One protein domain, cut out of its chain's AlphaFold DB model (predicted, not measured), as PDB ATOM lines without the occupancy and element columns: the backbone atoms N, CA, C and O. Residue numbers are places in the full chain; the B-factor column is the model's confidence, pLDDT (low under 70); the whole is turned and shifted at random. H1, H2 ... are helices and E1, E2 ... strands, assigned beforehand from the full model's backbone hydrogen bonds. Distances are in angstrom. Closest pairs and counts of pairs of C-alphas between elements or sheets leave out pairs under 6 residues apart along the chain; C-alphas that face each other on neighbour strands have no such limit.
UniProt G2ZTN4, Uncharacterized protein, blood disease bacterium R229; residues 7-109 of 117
ATOM      1  N   GLU A   7      39.278  30.399  -3.960       90.44
ATOM      2  CA  GLU A   7      39.452  29.165  -4.733       90.44
ATOM      3  C   GLU A   7      40.903  28.957  -5.156       90.44
ATOM      4  O   GLU A   7      41.470  27.892  -4.908       90.44
ATOM      5  N   GLN A   8      41.523  29.993  -5.723       87.50
ATOM      6  CA  GLN A   8      42.926  29.964  -6.137       87.50
ATOM      7  C   GLN A   8      43.854  29.738  -4.938       87.50
ATOM      8  O   GLN A   8      44.814  28.974  -5.032       87.50
ATOM      9  N   TRP A   9      43.542  30.333  -3.783       89.81
ATOM     10  CA  TRP A   9      44.265  30.067  -2.539       89.81
ATOM     11  C   TRP A   9      44.077  28.638  -2.030       89.81
ATOM     12  O   TRP A   9      45.052  27.999  -1.635       89.81
ATOM     13  N   ALA A  10      42.854  28.108  -2.057       92.56
ATOM     14  CA  ALA A  10      42.587  26.735  -1.642       92.56
ATOM     15  C   ALA A  10      43.327  25.728  -2.534       92.56
ATOM     16  O   ALA A  10      43.904  24.755  -2.042       92.56
ATOM     17  N   GLU A  11      43.349  25.974  -3.844       91.94
ATOM     18  CA  GLU A  11      44.121  25.181  -4.794       91.94
ATOM     19  C   GLU A  11      45.625  25.297  -4.527       91.94
ATOM     20  O   GLU A  11      46.310  24.277  -4.441       91.94
ATOM     21  N   PHE A  12      46.138  26.512  -4.315       89.69
ATOM     22  CA  PHE A  12      47.543  26.728  -3.984       89.69
ATOM     23  C   PHE A  12      47.956  25.948  -2.732       89.69
ATOM     24  O   PHE A  12      48.974  25.253  -2.758       89.69
ATOM     25  N   ILE A  13      47.157  26.002  -1.663       89.94
ATOM     26  CA  ILE A  13      47.436  25.297  -0.407       89.94
ATOM     27  C   ILE A  13      47.496  23.785  -0.639       89.94
ATOM     28  O   ILE A  13      48.486  23.150  -0.268       89.94
ATOM     29  N   ARG A  14      46.499  23.208  -1.320       90.81
ATOM     30  CA  ARG A  14      46.474  21.768  -1.632       90.81
ATOM     31  C   ARG A  14      47.634  21.337  -2.524       90.81
ATOM     32  O   ARG A  14      48.267  20.315  -2.275       90.81
ATOM     33  N   ASN A  15      47.916  22.107  -3.570       91.56
ATOM     34  CA  ASN A  15      48.853  21.698  -4.610       91.56
ATOM     35  C   ASN A  15      50.308  22.050  -4.298       91.56
ATOM     36  O   ASN A  15      51.195  21.431  -4.879       91.56
ATOM     37  N   ASN A  16      50.565  22.996  -3.393       89.44
ATOM     38  CA  ASN A  16      51.918  23.453  -3.078       89.44
ATOM     39  C   ASN A  16      52.291  23.189  -1.625       89.44
ATOM     40  O   ASN A  16      53.329  22.582  -1.379       89.44
ATOM     41  N   LEU A  17      51.476  23.628  -0.662       88.62
ATOM     42  CA  LEU A  17      51.830  23.490   0.752       88.62
ATOM     43  C   LEU A  17      51.666  22.046   1.226       88.62
ATOM     44  O   LEU A  17      52.592  21.502   1.823       88.62
ATOM     45  N   ALA A  18      50.549  21.396   0.883       87.31
ATOM     46  CA  ALA A  18      50.312  20.009   1.278       87.31
ATOM     47  C   ALA A  18      51.315  19.041   0.636       87.31
ATOM     48  O   ALA A  18      51.897  18.206   1.319       87.31
ATOM     49  N   LYS A  19      51.612  19.209  -0.663       87.12
ATOM     50  CA  LYS A  19      52.621  18.385  -1.359       87.12
ATOM     51  C   LYS A  19      54.036  18.548  -0.796       87.12
ATOM     52  O   LYS A  19      54.843  17.636  -0.927       87.12
ATOM     53  N   LYS A  20      54.337  19.695  -0.180       91.00
ATOM     54  CA  LYS A  20      55.616  19.961   0.499       91.00
ATOM     55  C   LYS A  20      55.616  19.536   1.973       91.00
ATOM     56  O   LYS A  20      56.605  19.785   2.653       91.00
ATOM     57  N   GLY A  21      54.526  18.948   2.477       87.75
ATOM     58  CA  GLY A  21      54.386  18.574   3.887       87.75
ATOM     59  C   GLY A  21      54.317  19.771   4.845       87.75
ATOM     60  O   GLY A  21      54.581  19.619   6.030       87.75
ATOM     61  N   LEU A  22      53.994  20.969   4.343       88.06
ATOM     62  CA  LEU A  22      53.918  22.202   5.141       88.06
ATOM     63  C   LEU A  22      52.520  22.457   5.719       88.06
ATOM     64  O   LEU A  22      52.341  23.362   6.532       88.06
ATOM     65  N   TRP A  23      51.521  21.701   5.265       89.62
ATOM     66  CA  TRP A  23      50.145  21.782   5.742       89.62
ATOM     67  C   TRP A  23      49.435  20.443   5.540       89.62
ATOM     68  O   TRP A  23      49.614  19.796   4.510       89.62
ATOM     69  N   GLU A  24      48.580  20.059   6.485       89.06
ATOM     70  CA  GLU A  24      47.756  18.853   6.396       89.06
ATOM     71  C   GLU A  24      46.255  19.189   6.444       89.06
ATOM     72  O   GLU A  24      45.885  20.147   7.126       89.06
ATOM     73  N   PRO A  25      45.368  18.374   5.826       77.75
ATOM     74  CA  PRO A  25      43.908  18.584   5.754       77.75
ATOM     75  C   PRO A  25      43.101  18.716   7.062       77.75
ATOM     76  O   PRO A  25      41.879  18.627   7.042       77.75
ATOM     77  N   LYS A  26      43.737  18.926   8.213       84.12
ATOM     78  CA  LYS A  26      43.091  19.196   9.511       84.12
ATOM     79  C   LYS A  26      43.734  20.368  10.251       84.12
ATOM     80  O   LYS A  26      43.261  20.755  11.319       84.12
ATOM     81  N   MET A  27      44.811  20.925   9.701       88.31
ATOM     82  CA  MET A  27      45.529  22.025  10.319       88.31
ATOM     83  C   MET A  27      44.746  23.327  10.120       88.31
ATOM     84  O   MET A  27      44.470  23.702   8.973       88.31
ATOM     85  N   PRO A  28      44.386  24.031  11.207       89.50
ATOM     86  CA  PRO A  28      43.737  25.327  11.101       89.50
ATOM     87  C   PRO A  28      44.678  26.351  10.460       89.50
ATOM     88  O   PRO A  28      45.900  26.262  10.588       89.50
ATOM     89  N   ILE A  29      44.095  27.344   9.796       90.19
ATOM     90  CA  ILE A  29      44.830  28.417   9.120       90.19
ATOM     91  C   ILE A  29      44.614  29.727   9.871       90.19
ATOM     92  O   ILE A  29      43.507  30.015  10.327       90.19
ATOM     93  N   ILE A  30      45.661  30.543   9.968       90.06
ATOM     94  CA  ILE A  30      45.583  31.920  10.455       90.06
ATOM     95  C   ILE A  30      46.020  32.838   9.313       90.06
ATOM     96  O   ILE A  30      47.133  32.716   8.803       90.06
ATOM     97  N   LEU A  31      45.138  33.740   8.892       86.56
ATOM     98  CA  LEU A  31      45.401  34.709   7.836       86.56
ATOM     99  C   LEU A  31      45.882  36.021   8.447       86.56
ATOM    100  O   LEU A  31      45.144  36.699   9.152       86.56
ATOM    101  N   HIS A  32      47.112  36.408   8.119       81.19
ATOM    102  CA  HIS A  32      47.660  37.723   8.448       81.19
ATOM    103  C   HIS A  32      47.471  38.676   7.256       81.19
ATOM    104  O   HIS A  32      48.434  39.183   6.683       81.19
ATOM    105  N   ALA A  33      46.216  38.874   6.843       78.31
ATOM    106  CA  ALA A  33      45.847  39.714   5.706       78.31
ATOM    107  C   ALA A  33      44.645  40.614   6.036       78.31
ATOM    108  O   ALA A  33      43.651  40.148   6.595       78.31
ATOM    109  N   CYS A  34      44.741  41.899   5.678       82.06
ATOM    110  CA  CYS A  34      43.753  42.930   6.012       82.06
ATOM    111  C   CYS A  34      42.333  42.556   5.569       82.06
ATOM    112  O   CYS A  34      42.141  42.112   4.436       82.06
ATOM    113  N   LYS A  35      41.350  42.788   6.450       80.81
ATOM    114  CA  LYS A  35      39.901  42.651   6.197       80.81
ATOM    115  C   LYS A  35      39.452  41.291   5.649       80.81
ATOM    116  O   LYS A  35      38.363  41.159   5.099       80.81
ATOM    117  N   THR A  36      40.269  40.246   5.789       85.94
ATOM    118  CA  THR A  36      39.928  38.914   5.259       85.94
ATOM    119  C   THR A  36      38.894  38.178   6.113       85.94
ATOM    120  O   THR A  36      38.302  37.204   5.642       85.94
ATOM    121  N   GLY A  37      38.645  38.653   7.336       84.75
ATOM    122  CA  GLY A  37      37.642  38.145   8.267       84.75
ATOM    123  C   GLY A  37      36.500  39.117   8.571       84.75
ATOM    124  O   GLY A  37      35.841  38.918   9.587       84.75
ATOM    125  N   ASP A  38      36.260  40.148   7.753       86.62
ATOM    126  CA  ASP A  38      35.179  41.129   7.968       86.62
ATOM    127  C   ASP A  38      33.786  40.524   7.705       86.62
ATOM    128  O   ASP A  38      33.244  40.614   6.605       86.62
ATOM    129  N   ALA A  39      33.226  39.867   8.722       84.56
ATOM    130  CA  ALA A  39      31.911  39.226   8.671       84.56
ATOM    131  C   ALA A  39      30.731  40.185   8.890       84.56
ATOM    132  O   ALA A  39      29.586  39.759   8.754       84.56
ATOM    133  N   GLU A  40      30.989  41.446   9.243       81.81
ATOM    134  CA  GLU A  40      29.941  42.447   9.479       81.81
ATOM    135  C   GLU A  40      29.615  43.226   8.202       81.81
ATOM    136  O   GLU A  40      28.446  43.521   7.953       81.81
ATOM    137  N   SER A  41      30.618  43.505   7.364       77.56
ATOM    138  CA  SER A  41      30.428  44.293   6.136       77.56
ATOM    139  C   SER A  41      30.254  43.449   4.870       77.56
ATOM    140  O   SER A  41      29.868  43.981   3.828       77.56
ATOM    141  N   VAL A  42      30.558  42.145   4.918       77.88
ATOM    142  CA  VAL A  42      30.561  41.264   3.738       77.88
ATOM    143  C   VAL A  42      29.787  39.977   4.014       77.88
ATOM    144  O   VAL A  42      30.073  39.261   4.969       77.88
ATOM    145  N   ALA A  43      28.840  39.642   3.128       80.12
ATOM    146  CA  ALA A  43      27.989  38.454   3.259       80.12
ATOM    147  C   ALA A  43      28.777  37.129   3.282       80.12
ATOM    148  O   ALA A  43      28.392  36.185   3.968       80.12
ATOM    149  N   GLU A  44      29.888  37.057   2.544       84.69
ATOM    150  CA  GLU A  44      30.828  35.937   2.590       84.69
ATOM    151  C   GLU A  44      32.274  36.465   2.626       84.69
ATOM    152  O   GLU A  44      32.851  36.782   1.583       84.69
ATOM    153  N   PRO A  45      32.883  36.576   3.819       88.81
ATOM    154  CA  PRO A  45      34.281  36.971   3.952       88.81
ATOM    155  C   PRO A  45      35.215  35.959   3.288       88.81
ATOM    156  O   PRO A  45      34.941  34.755   3.267       88.81
ATOM    157  N   PHE A  46      36.378  36.423   2.826       90.81
ATOM    158  CA  PHE A  46      37.396  35.561   2.220       90.81
ATOM    159  C   PHE A  46      37.731  34.347   3.105       90.81
ATOM    160  O   PHE A  46      37.781  33.215   2.624       90.81
ATOM    161  N   ALA A  47      37.910  34.570   4.411       92.50
ATOM    162  CA  ALA A  47      38.205  33.517   5.376       92.50
ATOM    163  C   ALA A  47      37.065  32.495   5.525       92.50
ATOM    164  O   ALA A  47      37.343  31.304   5.659       92.50
ATOM    165  N   ALA A  48      35.801  32.928   5.439       95.31
ATOM    166  CA  ALA A  48      34.644  32.032   5.474       95.31
ATOM    167  C   ALA A  48      34.643  31.092   4.264       95.31
ATOM    168  O   ALA A  48      34.495  29.875   4.407       95.31
ATOM    169  N   LYS A  49      34.872  31.652   3.071       94.81
ATOM    170  CA  LYS A  49      34.935  30.889   1.824       94.81
ATOM    171  C   LYS A  49      36.114  29.919   1.810       94.81
ATOM    172  O   LYS A  49      35.957  28.755   1.451       94.81
ATOM    173  N   LEU A  50      37.288  30.369   2.258       93.81
ATOM    174  CA  LEU A  50      38.474  29.522   2.358       93.81
ATOM    175  C   LEU A  50      38.271  28.363   3.349       93.81
ATOM    176  O   LEU A  50      38.679  27.239   3.055       93.81
ATOM    177  N   ALA A  51      37.604  28.613   4.481       95.50
ATOM    178  CA  ALA A  51      37.284  27.583   5.470       95.50
ATOM    179  C   ALA A  51      36.396  26.479   4.880       95.50
ATOM    180  O   ALA A  51      36.720  25.298   5.010       95.50
ATOM    181  N   ARG A  52      35.344  26.867   4.143       95.81
ATOM    182  CA  ARG A  52      34.466  25.938   3.407       95.81
ATOM    183  C   ARG A  52      35.227  25.126   2.378       95.81
ATOM    184  O   ARG A  52      35.087  23.909   2.319       95.81
ATOM    185  N   LEU A  53      36.047  25.804   1.578       95.19
ATOM    186  CA  LEU A  53      36.804  25.152   0.522       95.19
ATOM    187  C   LEU A  53      37.754  24.110   1.096       95.19
ATOM    188  O   LEU A  53      37.819  23.024   0.541       95.19
ATOM    189  N   LEU A  54      38.481  24.411   2.172       93.62
ATOM    190  CA  LEU A  54      39.498  23.514   2.729       93.62
ATOM    191  C   LEU A  54      38.968  22.531   3.781       93.62
ATOM    192  O   LEU A  54      39.686  21.594   4.121       93.62
ATOM    193  N   GLY A  55      37.746  22.720   4.284       95.00
ATOM    194  CA  GLY A  55      37.168  21.881   5.337       95.00
ATOM    195  C   GLY A  55      37.866  22.032   6.694       95.00
ATOM    196  O   GLY A  55      37.817  21.119   7.516       95.00
ATOM    197  N   VAL A  56      38.528  23.168   6.939       94.19
ATOM    198  CA  VAL A  56      39.271  23.456   8.179       94.19
ATOM    199  C   VAL A  56      38.873  24.809   8.750       94.19
ATOM    200  O   VAL A  56      38.336  25.662   8.049       94.19
ATOM    201  N   ALA A  57      39.169  25.030  10.031       94.69
ATOM    202  CA  ALA A  57      38.954  26.338  10.635       94.69
ATOM    203  C   ALA A  57      39.956  27.374  10.096       94.69
ATOM    204  O   ALA A  57      41.155  27.093  10.009       94.69
ATOM    205  N   VAL A  58      39.476  28.586   9.813       94.00
ATOM    206  CA  VAL A  58      40.302  29.719   9.365       94.00
ATOM    207  C   VAL A  58      40.097  30.893  10.313       94.00
ATOM    208  O   VAL A  58      38.966  31.255  10.613       94.00
ATOM    209  N   THR A  59      41.178  31.485  10.805       93.19
ATOM    210  CA  THR A  59      41.145  32.667  11.677       93.19
ATOM    211  C   THR A  59      41.665  33.877  10.917       93.19
ATOM    212  O   THR A  59      42.722  33.786  10.299       93.19
ATOM    213  N   ALA A  60      40.939  34.991  10.938       90.69
ATOM    214  CA  ALA A  60      41.281  36.183  10.164       90.69
ATOM    215  C   ALA A  60      40.828  37.475  10.872       90.69
ATOM    216  O   ALA A  60      39.856  37.429  11.631       90.69
ATOM    217  N   PRO A  61      41.509  38.610  10.643       89.06
ATOM    218  CA  PRO A  61      41.158  39.896  11.243       89.06
ATOM    219  C   PRO A  61      39.946  40.518  10.534       89.06
ATOM    220  O   PRO A  61      39.785  40.369   9.316       89.06
ATOM    221  N   SER A  62      39.114  41.246  11.279       88.06
ATOM    222  CA  SER A  62      38.006  42.025  10.716       88.06
ATOM    223  C   SER A  62      38.483  43.319  10.057       88.06
ATOM    224  O   SER A  62      37.871  43.769   9.092       88.06
ATOM    225  N   ALA A  63      39.610  43.881  10.499       83.25
ATOM    226  CA  ALA A  63      40.129  45.148   9.994       83.25
ATOM    227  C   ALA A  63      41.531  45.028   9.364       83.25
ATOM    228  O   ALA A  63      42.019  43.942   9.021       83.25
ATOM    229  N   SER A  64      42.150  46.179   9.108       77.62
ATOM    230  CA  SER A  64      43.487  46.275   8.527       77.62
ATOM    231  C   SER A  64      44.552  45.945   9.572       77.62
ATOM    232  O   SER A  64      44.669  46.622  10.578       77.62
ATOM    233  N   LEU A  65      45.387  44.937   9.309       70.25
ATOM    234  CA  LEU A  65      46.544  44.630  10.167       70.25
ATOM    235  C   LEU A  65      47.678  45.649  10.034       70.25
ATOM    236  O   LEU A  65      48.536  45.755  10.906       70.25
ATOM    237  N   TRP A  66      47.709  46.346   8.903       67.94
ATOM    238  CA  TRP A  66      48.752  47.287   8.540       67.94
ATOM    239  C   TRP A  66      48.060  48.553   8.071       67.94
ATOM    240  O   TRP A  66      47.269  48.499   7.120       67.94
ATOM    241  N   ASP A  67      48.367  49.663   8.728       60.00
ATOM    242  CA  ASP A  67      47.957  50.975   8.263       60.00
ATOM    243  C   ASP A  67      49.092  51.612   7.480       60.00
ATOM    244  O   ASP A  67      50.271  51.528   7.829       60.00
ATOM    245  N   TYR A  68      48.712  52.269   6.393       56.03
ATOM    246  CA  TYR A  68      49.599  53.155   5.670       56.03
ATOM    247  C   TYR A  68      49.169  54.591   5.985       56.03
ATOM    248  O   TYR A  68      47.987  54.897   5.819       56.03
ATOM    249  N   PRO A  69      50.078  55.482   6.420       52.12
ATOM    250  CA  PRO A  69      49.741  56.853   6.799       52.12
ATOM    251  C   PRO A  69      49.533  57.745   5.563       52.12
ATOM    252  O   PRO A  69      50.214  58.752   5.387       52.12
ATOM    253  N   TRP A  70      48.606  57.377   4.678       51.84
ATOM    254  CA  TRP A  70      48.252  58.173   3.505       51.84
ATOM    255  C   TRP A  70      46.793  58.639   3.587       51.84
ATOM    256  O   TRP A  70      45.936  57.883   4.039       51.84
ATOM    257  N   PRO A  71      46.472  59.851   3.095       47.78
ATOM    258  CA  PRO A  71      45.107  60.389   3.092       47.78
ATOM    259  C   PRO A  71      44.158  59.680   2.104       47.78
ATOM    260  O   PRO A  71      43.018  60.108   1.948       47.78
ATOM    261  N   PHE A  72      44.609  58.615   1.431       48.28
ATOM    262  CA  PHE A  72      43.830  57.843   0.467       48.28
ATOM    263  C   PHE A  72      43.956  56.348   0.779       48.28
ATOM    264  O   PHE A  72      45.052  55.822   0.975       48.28
ATOM    265  N   ASN A  73      42.824  55.656   0.805       45.22
ATOM    266  CA  ASN A  73      42.754  54.204   0.897       45.22
ATOM    267  C   ASN A  73      43.212  53.579  -0.444       45.22
ATOM    268  O   ASN A  73      42.839  54.008  -1.534       45.22
ATOM    269  N   ASN A  74      44.021  52.517  -0.380       44.88
ATOM    270  CA  ASN A  74      44.618  51.864  -1.563       44.88
ATOM    271  C   ASN A  74      43.593  51.203  -2.517       44.88
ATOM    272  O   ASN A  74      43.968  50.640  -3.542       44.88
ATOM    273  N   TYR A  75      42.304  51.255  -2.169       42.69
ATOM    274  CA  TYR A  75      41.196  50.833  -3.020       42.69
ATOM    275  C   TYR A  75      40.780  51.913  -4.031       42.69
ATOM    276  O   TYR A  75      40.366  51.564  -5.131       42.69
ATOM    277  N   GLU A  76      40.903  53.203  -3.696       41.47
ATOM    278  CA  GLU A  76      40.401  54.305  -4.537       41.47
ATOM    279  C   GLU A  76      41.464  54.857  -5.495       41.47
ATOM    280  O   GLU A  76      41.140  55.334  -6.584       41.47
ATOM    281  N   ARG A  77      42.747  54.772  -5.123       43.97
ATOM    282  CA  ARG A  77      43.875  55.186  -5.970       43.97
ATOM    283  C   ARG A  77      45.054  54.225  -5.807       43.97
ATOM    284  O   ARG A  77      45.788  54.354  -4.831       43.97
ATOM    285  N   PRO A  78      45.281  53.289  -6.745       42.34
ATOM    286  CA  PRO A  78      46.439  52.409  -6.679       42.34
ATOM    287  C   PRO A  78      47.719  53.232  -6.870       42.34
ATOM    288  O   PRO A  78      48.016  53.691  -7.974       42.34
ATOM    289  N   THR A  79      48.486  53.444  -5.799       46.16
ATOM    290  CA  THR A  79      49.807  54.073  -5.908       46.16
ATOM    291  C   THR A  79      50.823  53.082  -6.483       46.16
ATOM    292  O   THR A  79      50.830  51.914  -6.082       46.16
ATOM    293  N   PRO A  80      51.701  53.509  -7.409       46.44
ATOM    294  CA  PRO A  80      52.741  52.648  -7.952       46.44
ATOM    295  C   PRO A  80      53.693  52.177  -6.842       46.44
ATOM    296  O   PRO A  80      54.249  52.961  -6.082       46.44
ATOM    297  N   TYR A  81      53.896  50.861  -6.796       42.25
ATOM    298  CA  TYR A  81      54.594  50.087  -5.758       42.25
ATOM    299  C   TYR A  81      56.008  50.582  -5.380       42.25
ATOM    300  O   TYR A  81      56.513  50.247  -4.313       42.25
ATOM    301  N   LYS A  82      56.651  51.390  -6.231       43.66
ATOM    302  CA  LYS A  82      58.022  51.889  -6.032       43.66
ATOM    303  C   LYS A  82      58.177  52.867  -4.858       43.66
ATOM    304  O   LYS A  82      59.289  53.020  -4.369       43.66
ATOM    305  N   ASP A  83      57.078  53.449  -4.380       47.06
ATOM    306  CA  ASP A  83      57.081  54.396  -3.258       47.06
ATOM    307  C   ASP A  83      56.622  53.736  -1.930       47.06
ATOM    308  O   ASP A  83      56.506  54.401  -0.904       47.06
ATOM    309  N   MET A  84      56.386  52.411  -1.913       49.62
ATOM    310  CA  MET A  84      55.919  51.639  -0.739       49.62
ATOM    311  C   MET A  84      57.059  51.169   0.189       49.62
ATOM    312  O   MET A  84      56.977  50.105   0.808       49.62
ATOM    313  N   VAL A  85      58.148  51.936   0.289       42.22
ATOM    314  CA  VAL A  85      59.275  51.613   1.174       42.22
ATOM    315  C   VAL A  85      59.130  52.406   2.474       42.22
ATOM    316  O   VAL A  85      59.461  53.585   2.518       42.22
ATOM    317  N   GLY A  86      58.655  51.758   3.544       43.78
ATOM    318  CA  GLY A  86      58.926  52.230   4.913       43.78
ATOM    319  C   GLY A  86      57.756  52.413   5.884       43.78
ATOM    320  O   GLY A  86      57.994  52.894   6.986       43.78
ATOM    321  N   GLY A  87      56.521  52.028   5.553       44.88
ATOM    322  CA  GLY A  87      55.369  52.210   6.449       44.88
ATOM    323  C   GLY A  87      54.790  50.914   7.018       44.88
ATOM    324  O   GLY A  87      53.637  50.617   6.741       44.88
ATOM    325  N   ASN A  88      55.544  50.128   7.792       51.47
ATOM    326  CA  ASN A  88      54.957  49.043   8.597       51.47
ATOM    327  C   ASN A  88      54.442  49.619   9.924       51.47
ATOM    328  O   ASN A  88      55.039  49.389  10.976       51.47
ATOM    329  N   PHE A  89      53.358  50.391   9.878       51.94
ATOM    330  CA  PHE A  89      52.649  50.759  11.101       51.94
ATOM    331  C   PHE A  89      51.673  49.624  11.428       51.94
ATOM    332  O   PHE A  89      50.836  49.300  10.579       51.94
ATOM    333  N   PRO A  90      51.794  48.963  12.596       58.34
ATOM    334  CA  PRO A  90      50.800  47.981  13.003       58.34
ATOM    335  C   PRO A  90      49.454  48.700  13.107       58.34
ATOM    336  O   PRO A  90      49.295  49.600  13.930       58.34
ATOM    337  N   GLY A  91      48.532  48.339  12.218       61.91
ATOM    338  CA  GLY A  91      47.150  48.790  12.281       61.91
ATOM    339  C   GLY A  91      46.410  48.042  13.384       61.91
ATOM    340  O   GLY A  91      46.894  47.033  13.910       61.91
ATOM    341  N   ASP A  92      45.226  48.527  13.739       71.88
ATOM    342  CA  ASP A  92      44.333  47.782  14.620       71.88
ATOM    343  C   ASP A  92      43.675  46.640  13.816       71.88
ATOM    344  O   ASP A  92      42.894  46.923  12.901       71.88
ATOM    345  N   PRO A  93      43.928  45.348  14.133       67.75
ATOM    346  CA  PRO A  93      43.230  44.230  13.491       67.75
ATOM    347  C   PRO A  93      41.709  44.266  13.687       67.75
ATOM    348  O   PRO A  93      41.008  43.447  13.080       67.75
ATOM    349  N   GLY A  94      41.209  45.162  14.545       82.62
ATOM    350  CA  GLY A  94      39.852  45.173  15.043       82.62
ATOM    351  C   GLY A  94      39.680  43.981  15.967       82.62
ATOM    352  O   GLY A  94      40.321  43.863  17.011       82.62
ATOM    353  N   TYR A  95      38.836  43.048  15.554       87.62
ATOM    354  CA  TYR A  95      38.675  41.769  16.226       87.62
ATOM    355  C   TYR A  95      39.011  40.636  15.268       87.62
ATOM    356  O   TYR A  95      38.909  40.743  14.047       87.62
ATOM    357  N   TRP A  96      39.421  39.513  15.831       90.06
ATOM    358  CA  TRP A  96      39.640  38.303  15.070       90.06
ATOM    359  C   TRP A  96      38.345  37.507  15.014       90.06
ATOM    360  O   TRP A  96      37.627  37.365  16.006       90.06
ATOM    361  N   ASN A  97      38.072  36.941  13.847       93.31
ATOM    362  CA  ASN A  97      37.019  35.962  13.655       93.31
ATOM    363  C   ASN A  97      37.644  34.605  13.372       93.31
ATOM    364  O   ASN A  97      38.546  34.483  12.540       93.31
ATOM    365  N   ARG A  98      37.123  33.570  14.029       94.25
ATOM    366  CA  ARG A  98      37.356  32.177  13.659       94.25
ATOM    367  C   ARG A  98      36.157  31.670  12.873       94.25
ATOM    368  O   ARG A  98      35.052  31.623  13.397       94.25
ATOM    369  N   PHE A  99      36.396  31.260  11.641       95.25
ATOM    370  CA  PHE A  99      35.424  30.619  10.771       95.25
ATOM    371  C   PHE A  99      35.562  29.106  10.912       95.25
ATOM    372  O   PHE A  99      36.671  28.573  10.812       95.25
ATOM    373  N   ASP A 100      34.460  28.418  11.196       95.25
ATOM    374  CA  ASP A 100      34.423  26.954  11.199       95.25
ATOM    375  C   ASP A 100      34.470  26.387   9.758       95.25
ATOM    376  O   ASP A 100      34.383  27.156   8.798       95.25
ATOM    377  N   PRO A 101      34.592  25.059   9.560       96.00
ATOM    378  CA  PRO A 101      34.565  24.457   8.222       96.00
ATOM    379  C   PRO A 101      33.297  24.741   7.399       96.00
ATOM    380  O   PRO A 101      33.307  24.547   6.191       96.00
ATOM    381  N   ASN A 102      32.209  25.216   8.015       95.06
ATOM    382  CA  ASN A 102      30.991  25.645   7.322       95.06
ATOM    383  C   ASN A 102      30.996  27.156   7.022       95.06
ATOM    384  O   ASN A 102      30.013  27.700   6.507       95.06
ATOM    385  N   GLY A 103      32.092  27.852   7.325       92.00
ATOM    386  CA  GLY A 103      32.252  29.292   7.154       92.00
ATOM    387  C   GLY A 103      31.483  30.121   8.183       92.00
ATOM    388  O   GLY A 103      31.296  31.316   7.962       92.00
ATOM    389  N   LYS A 104      31.009  29.530   9.286       94.75
ATOM    390  CA  LYS A 104      30.302  30.275  10.333       94.75
ATOM    391  C   LYS A 104      31.315  31.042  11.194       94.75
ATOM    392  O   LYS A 104      32.205  30.402  11.763       94.75
ATOM    393  N   PRO A 105      31.200  32.376  11.325       94.81
ATOM    394  CA  PRO A 105      32.108  33.161  12.149       94.81
ATOM    395  C   PRO A 105      31.816  32.986  13.642       94.81
ATOM    396  O   PRO A 105      30.669  32.875  14.075       94.81
ATOM    397  N   THR A 106      32.876  33.013  14.438       94.81
ATOM    398  CA  THR A 106      32.860  33.223  15.887       94.81
ATOM    399  C   THR A 106      33.879  34.312  16.197       94.81
ATOM    400  O   THR A 106      35.061  34.137  15.897       94.81
ATOM    401  N   ASN A 107      33.438  35.421  16.789       92.25
ATOM    402  CA  ASN A 107      34.340  36.471  17.255       92.25
ATOM    403  C   ASN A 107      35.181  35.925  18.425       92.25
ATOM    404  O   ASN A 107      34.627  35.394  19.390       92.25
ATOM    405  N   ILE A 108      36.510  36.013  18.317       90.69
ATOM    406  CA  ILE A 108      37.460  35.526  19.335       90.69
ATOM    407  C   ILE A 108      38.188  36.666  20.065       90.69
ATOM    408  O   ILE A 108      39.119  36.409  20.829       90.69
ATOM    409  N   GLY A 109      37.745  37.909  19.869       86.38
ATOM    410  CA  GLY A 109      38.262  39.104  20.528       86.38
ATOM    411  C   GLY A 109      39.397  39.806  19.768       86.38
ATOM    412  O   GLY A 109      39.729  39.432  18.643       86.38
TER     413      GLY A 109
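What this domain is: This is residues 7 to 109 of the 117 residues of an uncharacterized protein of blood disease bacterium R229 (UniProt G2ZTN4). This is a domain with little regular structure: a small sheet has H2 packed on one face, the start of H1 meets H2, and the long loop between E1 and E2 reaches away, its residues 71 to 83 sticking out. The 103 printed residues, 34 in named elements, hold H1 H2 E1 E2 E3, a mixed class; antiparallel E1 - E2 - E3 is a meander, each strand beside the one before. It is only just compact, close to loose: radius of gyration of the C-alphas 15.2 A, spans 41 by 31 by 21 A.

How they stand to each other: E1, residues 58 to 61, and E2, residues 96 to 99, form a hairpin; N 60 and O 97 are 2.9 A apart. E2 and E3, residues 105 to 109, form another; N 98 and O 106 are 2.8 A apart. H2, residues 46 to 54, is on the sheet, its height 7.3 A; its closest C-alphas to E1 are Ala 51 and Val 58, 5.4 A. H1, residues 7 to 18, touches H2 with residues 7 to 10 alone, at a steep tilt of 53 degrees; the closest C-alphas, Ala 10 and Leu 54, are 6.2 A apart. Every O i to N i+4 pair is within hydrogen-bond range in H2, 7 of 8 in H1.

Where its parts are: H1, 15.4 A long, begins at C-alpha 7 (39.452, 29.165, -4.733). H2 spans 12.2 A, E1 10.4 A and E2 9.8 A; E3, 12.0 A, ends at C-alpha 109 (38.262, 39.104, 20.528).

The domain as a whole: The printed part has no cut. The links H1 to H2 and E1 to E2 are long. The model's pLDDT is under 70 at residues 66 to 91 and 93.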